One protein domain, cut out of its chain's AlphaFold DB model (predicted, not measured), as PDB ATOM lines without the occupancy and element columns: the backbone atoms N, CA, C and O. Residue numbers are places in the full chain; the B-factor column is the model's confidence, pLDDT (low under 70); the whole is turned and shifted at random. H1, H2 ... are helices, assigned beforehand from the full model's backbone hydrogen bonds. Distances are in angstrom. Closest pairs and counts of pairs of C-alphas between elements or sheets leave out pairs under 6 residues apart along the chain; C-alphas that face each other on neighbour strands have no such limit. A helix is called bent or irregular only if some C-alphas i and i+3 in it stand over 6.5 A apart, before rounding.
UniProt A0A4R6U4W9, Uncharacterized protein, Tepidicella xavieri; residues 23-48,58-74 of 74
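This is residues 23 to 48 and 58 to 74 of the 74 residues of an uncharacterized protein of Tepidicella xavieri (UniProt A0A4R6U4W9). Three short helices make a small triangle: H1 and H2 form a corner through the two residues between them, and H3 crosses the open side of that corner. The first part of H3 packs on H2 and its later part on H1, while H1 and H2 meet only through their link. The printed part has 43 residues, with three named helices in the order H1, H2, H3 and no named strand, and its class is all helix. The whole is only just compact, close to loose, with a radius of gyration of the C-alphas of 10.7 A, and it is elongated, spanning 29 by 18 by 13 A.

H1, residues 23 to 33, is joined to H2, residues 36 to 46, by a tight link of 2 residues, and the two meet only through their link. H3, residues 61 to 72, touches H1 with its residues 66 to 70 alone. The closest C-alphas of H1 and H3 are those of Lys 23 and Leu 70, 6.7 A apart. H1 and H3 run opposite ways at a steep tilt of 57 degrees. H3 touches H2 with its residues 61 to 62 alone, and their closest C-alphas, those of Val 40 and Glu 62, are 6.0 A apart. The lines of H2 and H3 are about perpendicular, at 79 degrees. In H3 every O i to N i+4 pair is within hydrogen-bond range; in H1 it is 6 of 7 and in H2 5 of 7.

H1 runs from Lys 23, with its C-alpha at (149.167, 144.835, 181.256), to Val 33, 15.4 A from first to last C-alpha. H2 runs from Trp 36, with its C-alpha at (140.721, 153.991, 168.565), to Tyr 46, 15.9 A from first to last C-alpha. H2 is irregular, but only just: C-alphas 42 and 45 are 6.9 A apart, and its line is a rough one. H3, the longest helix with 12 residues, runs from Val 61 to Gln 72, whose C-alpha is at (140.675, 138.797, 177.027), 16.4 A from first to last C-alpha.

The two C-alphas farthest apart are those of Ala 25 and Pro 45, 29.9 A. The C-alphas of the first and last printed residues, Lys 23 and Leu 74, are 8.7 A apart; Leu 74 is the chain's last residue. Residues 49 to 57 are not printed, and the C-alphas of residues 48 and 58 are 7.0 A apart across this cut, which lies in the link from H2 to H3. The mean pLDDT of the printed part is 87.2, and residues 73 to 74 are under 70.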
ATOM      1  N   LYS A  23     150.392 144.090 181.603       86.00
ATOM      2  CA  LYS A  23     149.167 144.835 181.256       86.00
ATOM      3  C   LYS A  23     149.452 146.240 180.717       86.00
ATOM      4  O   LYS A  23     148.848 146.655 179.737       86.00
ATOM      5  N   ARG A  24     150.390 146.969 181.333       87.56
ATOM      6  CA  ARG A  24     150.773 148.313 180.878       87.56
ATOM      7  C   ARG A  24     151.488 148.268 179.530       87.56
ATOM      8  O   ARG A  24     151.186 149.071 178.659       87.56
ATOM      9  N   ALA A  25     152.401 147.314 179.347       89.75
ATOM     10  CA  ALA A  25     153.083 147.138 178.067       89.75
ATOM     11  C   ALA A  25     152.105 146.788 176.934       89.75
ATOM     12  O   ALA A  25     152.256 147.306 175.834       89.75
ATOM     13  N   PHE A  26     151.100 145.964 177.229       88.81
ATOM     14  CA  PHE A  26     150.048 145.603 176.287       88.81
ATOM     15  C   PHE A  26     149.186 146.809 175.885       88.81
ATOM     16  O   PHE A  26     149.034 147.064 174.696       88.81
ATOM     17  N   LEU A  27     148.699 147.605 176.846       89.75
ATOM     18  CA  LEU A  27     147.944 148.829 176.534       89.75
ATOM     19  C   LEU A  27     148.745 149.804 175.659       89.75
ATOM     20  O   LEU A  27     148.211 150.342 174.697       89.75
ATOM     21  N   GLU A  28     150.037 149.990 175.943       91.19
ATOM     22  CA  GLU A  28     150.894 150.859 175.125       91.19
ATOM     23  C   GLU A  28     151.070 150.344 173.689       91.19
ATOM     24  O   GLU A  28     151.229 151.138 172.764       91.19
ATOM     25  N   GLN A  29     151.073 149.024 173.486       90.94
ATOM     26  CA  GLN A  29     151.085 148.439 172.144       90.94
ATOM     27  C   GLN A  29     149.742 148.664 171.451       90.94
ATOM     28  O   GLN A  29     149.720 149.094 170.301       90.94
ATOM     29  N   MET A  30     148.636 148.443 172.164       90.62
ATOM     30  CA  MET A  30     147.286 148.693 171.665       90.62
ATOM     31  C   MET A  30     147.089 150.131 171.193       90.62
ATOM     32  O   MET A  30     146.569 150.333 170.103       90.62
ATOM     33  N   ASP A  31     147.554 151.118 171.961       90.19
ATOM     34  CA  ASP A  31     147.448 152.535 171.591       90.19
ATOM     35  C   ASP A  31     148.180 152.884 170.284       90.19
ATOM     36  O   ASP A  31     147.888 153.914 169.685       90.19
ATOM     37  N   ARG A  32     149.099 152.029 169.813       91.06
ATOM     38  CA  ARG A  32     149.790 152.196 168.524       91.06
ATOM     39  C   ARG A  32     149.129 151.440 167.378       91.06
ATOM     40  O   ARG A  32     149.217 151.892 166.245       91.06
ATOM     41  N   VAL A  33     148.548 150.271 167.651       91.50
ATOM     42  CA  VAL A  33     148.040 149.365 166.602       91.50
ATOM     43  C   VAL A  33     146.534 149.480 166.382       91.50
ATOM     44  O   VAL A  33     146.053 149.102 165.320       91.50
ATOM     45  N   VAL A  34     145.782 149.972 167.370       88.69
ATOM     46  CA  VAL A  34     144.323 150.076 167.289       88.69
ATOM     47  C   VAL A  34     143.921 151.485 166.847       88.69
ATOM     48  O   VAL A  34     144.259 152.452 167.534       88.69
ATOM     49  N   PRO A  35     143.144 151.631 165.757       93.31
ATOM     50  CA  PRO A  35     142.561 152.912 165.366       93.31
ATOM     51  C   PRO A  35     141.389 153.256 166.299       93.31
ATOM     52  O   PRO A  35     140.220 153.047 165.980       93.31
ATOM     53  N   TRP A  36     141.701 153.759 167.498       91.12
ATOM     54  CA  TRP A  36     140.721 153.991 168.565       91.12
ATOM     55  C   TRP A  36     139.552 154.882 168.150       91.12
ATOM     56  O   TRP A  36     138.414 154.575 168.495       91.12
ATOM     57  N   ALA A  37     139.810 155.957 167.402       91.00
ATOM     58  CA  ALA A  37     138.766 156.881 166.965       91.00
ATOM     59  C   ALA A  37     137.728 156.192 166.062       91.00
ATOM     60  O   ALA A  37     136.528 156.300 166.307       91.00
ATOM     61  N   GLU A  38     138.186 155.431 165.066       92.62
ATOM     62  CA  GLU A  38     137.319 154.693 164.140       92.62
ATOM     63  C   GLU A  38     136.565 153.569 164.853       92.62
ATOM     64  O   GLU A  38     135.363 153.394 164.658       92.62
ATOM     65  N   LEU A  39     137.252 152.842 165.738       90.69
ATOM     66  CA  LEU A  39     136.652 151.760 166.512       90.69
ATOM     67  C   LEU A  39     135.560 152.274 167.461       90.69
ATOM     68  O   LEU A  39     134.502 151.658 167.582       90.69
ATOM     69  N   VAL A  40     135.799 153.406 168.127       91.56
ATOM     70  CA  VAL A  40     134.795 154.042 168.987       91.56
ATOM     71  C   VAL A  40     133.611 154.519 168.156       91.56
ATOM     72  O   VAL A  40     132.484 154.209 168.528       91.56
ATOM     73  N   ALA A  41     133.845 155.188 167.024       91.75
ATOM     74  CA  ALA A  41     132.778 155.669 166.146       91.75
ATOM     75  C   ALA A  41     131.895 154.529 165.608       91.75
ATOM     76  O   ALA A  41     130.683 154.689 165.482       91.75
ATOM     77  N   LEU A  42     132.482 153.359 165.340       92.75
ATOM     78  CA  LEU A  42     131.741 152.175 164.903       92.75
ATOM     79  C   LEU A  42     130.843 151.598 166.010       92.75
ATOM     80  O   LEU A  42     129.764 151.081 165.728       92.75
ATOM     81  N   ILE A  43     131.287 151.660 167.266       88.31
ATOM     82  CA  ILE A  43     130.621 151.004 168.402       88.31
ATOM     83  C   ILE A  43     129.656 151.946 169.129       88.31
ATOM     84  O   ILE A  43     128.662 151.491 169.695       88.31
ATOM     85  N   GLU A  44     129.903 153.253 169.094       87.44
ATOM     86  CA  GLU A  44     129.083 154.283 169.739       87.44
ATOM     87  C   GLU A  44     127.571 154.166 169.450       87.44
ATOM     88  O   GLU A  44     126.794 154.286 170.403       87.44
ATOM     89  N   PRO A  45     127.105 153.858 168.220       87.88
ATOM     90  CA  PRO A  45     125.678 153.686 167.938       87.88
ATOM     91  C   PRO A  45     125.024 152.533 168.709       87.88
ATOM     92  O   PRO A  45     123.824 152.577 168.976       87.88
ATOM     93  N   TYR A  46     125.806 151.517 169.076       85.12
ATOM     94  CA  TYR A  46     125.348 150.314 169.775       85.12
ATOM     95  C   TYR A  46     125.544 150.398 171.293       85.12
ATOM     96  O   TYR A  46     125.057 149.542 172.034       85.12
ATOM     97  N   ALA A  47     126.266 151.411 171.779       81.56
ATOM     98  CA  ALA A  47     126.544 151.569 173.194       81.56
ATOM     99  C   ALA A  47     125.319 152.120 173.950       81.56
ATOM    100  O   ALA A  47     124.626 153.019 173.460       81.56
ATOM    101  N   PRO A  48     125.052 151.636 175.177       74.38
ATOM    102  CA  PRO A  48     123.966 152.158 175.993       74.38
ATOM    103  C   PRO A  48     124.235 153.623 176.353       74.38
ATOM    104  O   PRO A  48     125.183 153.945 177.072       74.38
ATOM    105  N   ALA A  58     127.284 156.601 181.683       73.19
ATOM    106  CA  ALA A  58     127.765 155.527 180.833       73.19
ATOM    107  C   ALA A  58     129.291 155.639 180.741       73.19
ATOM    108  O   ALA A  58     129.841 156.730 180.567       73.19
ATOM    109  N   PHE A  59     129.992 154.518 180.912       78.62
ATOM    110  CA  PHE A  59     131.431 154.517 180.695       78.62
ATOM    111  C   PHE A  59     131.715 154.869 179.237       78.62
ATOM    112  O   PHE A  59     131.030 154.384 178.338       78.62
ATOM    113  N   ALA A  60     132.754 155.674 179.007       86.75
ATOM    114  CA  ALA A  60     133.234 155.922 177.656       86.75
ATOM    115  C   ALA A  60     133.529 154.582 176.965       86.75
ATOM    116  O   ALA A  60     134.226 153.735 177.535       86.75
ATOM    117  N   VAL A  61     133.015 154.411 175.744       88.38
ATOM    118  CA  VAL A  61     133.155 153.188 174.935       88.38
ATOM    119  C   VAL A  61     134.620 152.763 174.844       88.38
ATOM    120  O   VAL A  61     134.965 151.613 175.099       88.38
ATOM    121  N   GLU A  62     135.507 153.727 174.625       89.75
ATOM    122  CA  GLU A  62     136.953 153.525 174.563       89.75
ATOM    123  C   GLU A  62     137.543 152.897 175.843       89.75
ATOM    124  O   GLU A  62     138.432 152.047 175.782       89.75
ATOM    125  N   LYS A  63     137.041 153.276 177.029       89.62
ATOM    126  CA  LYS A  63     137.488 152.704 178.312       89.62
ATOM    127  C   LYS A  63     136.999 151.271 178.481       89.62
ATOM    128  O   LYS A  63     137.760 150.427 178.948       89.62
ATOM    129  N   LEU A  64     135.750 150.998 178.101       90.69
ATOM    130  CA  LEU A  64     135.189 149.646 178.140       90.69
ATOM    131  C   LEU A  64     135.978 148.705 177.232       90.69
ATOM    132  O   LEU A  64     136.333 147.611 177.657       90.69
ATOM    133  N   LEU A  65     136.328 149.166 176.032       90.12
ATOM    134  CA  LEU A  65     137.139 148.402 175.091       90.12
ATOM    135  C   LEU A  65     138.531 148.107 175.648       90.12
ATOM    136  O   LEU A  65     138.945 146.951 175.652       90.12
ATOM    137  N   ARG A  66     139.237 149.103 176.201       90.69
ATOM    138  CA  ARG A  66     140.548 148.872 176.838       90.69
ATOM    139  C   ARG A  66     140.487 147.838 177.961       90.69
ATOM    140  O   ARG A  66     141.377 146.999 178.064       90.69
ATOM    141  N   ILE A  67     139.442 147.879 178.790       90.69
ATOM    142  CA  ILE A  67     139.238 146.893 179.860       90.69
ATOM    143  C   ILE A  67     138.954 145.511 179.270       90.69
ATOM    144  O   ILE A  67     139.564 144.538 179.708       90.69
ATOM    145  N   HIS A  68     138.080 145.426 178.268       89.88
ATOM    146  CA  HIS A  68     137.741 144.174 177.603       89.88
ATOM    147  C   HIS A  68     138.986 143.517 176.998       89.88
ATOM    148  O   HIS A  68     139.291 142.374 177.322       89.88
ATOM    149  N   PHE A  69     139.774 144.250 176.212       88.81
ATOM    150  CA  PHE A  69     140.997 143.718 175.608       88.81
ATOM    151  C   PHE A  69     142.040 143.277 176.639       88.81
ATOM    152  O   PHE A  69     142.737 142.286 176.424       88.81
ATOM    153  N   LEU A  70     142.127 143.978 177.772       90.19
ATOM    154  CA  LEU A  70     142.974 143.576 178.894       90.19
ATOM    155  C   LEU A  70     142.490 142.309 179.601       90.19
ATOM    156  O   LEU A  70     143.321 141.570 180.122       90.19
ATOM    157  N   GLN A  71     141.177 142.093 179.681       88.06
ATOM    158  CA  GLN A  71     140.587 140.891 180.269       88.06
ATOM    159  C   GLN A  71     140.724 139.684 179.339       88.06
ATOM    160  O   GLN A  71     141.006 138.602 179.827       88.06
ATOM    161  N   GLN A  72     140.564 139.871 178.024       84.12
ATOM    162  CA  GLN A  72     140.675 138.797 177.027       84.12
ATOM    163  C   GLN A  72     142.120 138.307 176.812       84.12
ATOM    164  O   GLN A  72     142.318 137.198 176.332       84.12
ATOM    165  N   ASN A  73     143.134 139.118 177.141       68.56
ATOM    166  CA  ASN A  73     144.557 138.743 177.050       68.56
ATOM    167  C   ASN A  73     145.159 138.195 178.364       68.56
ATOM    168  O   ASN A  73     146.380 138.044 178.451       68.56
ATOM    169  N   LEU A  74     144.342 137.956 179.397       55.47
ATOM    170  CA  LEU A  74     144.747 137.320 180.661       55.47
ATOM    171  C   LEU A  74     144.303 135.862 180.703       55.47
ATOM    172  O   LEU A  74     145.110 135.062 181.223       55.47
TER     173      LEU A  74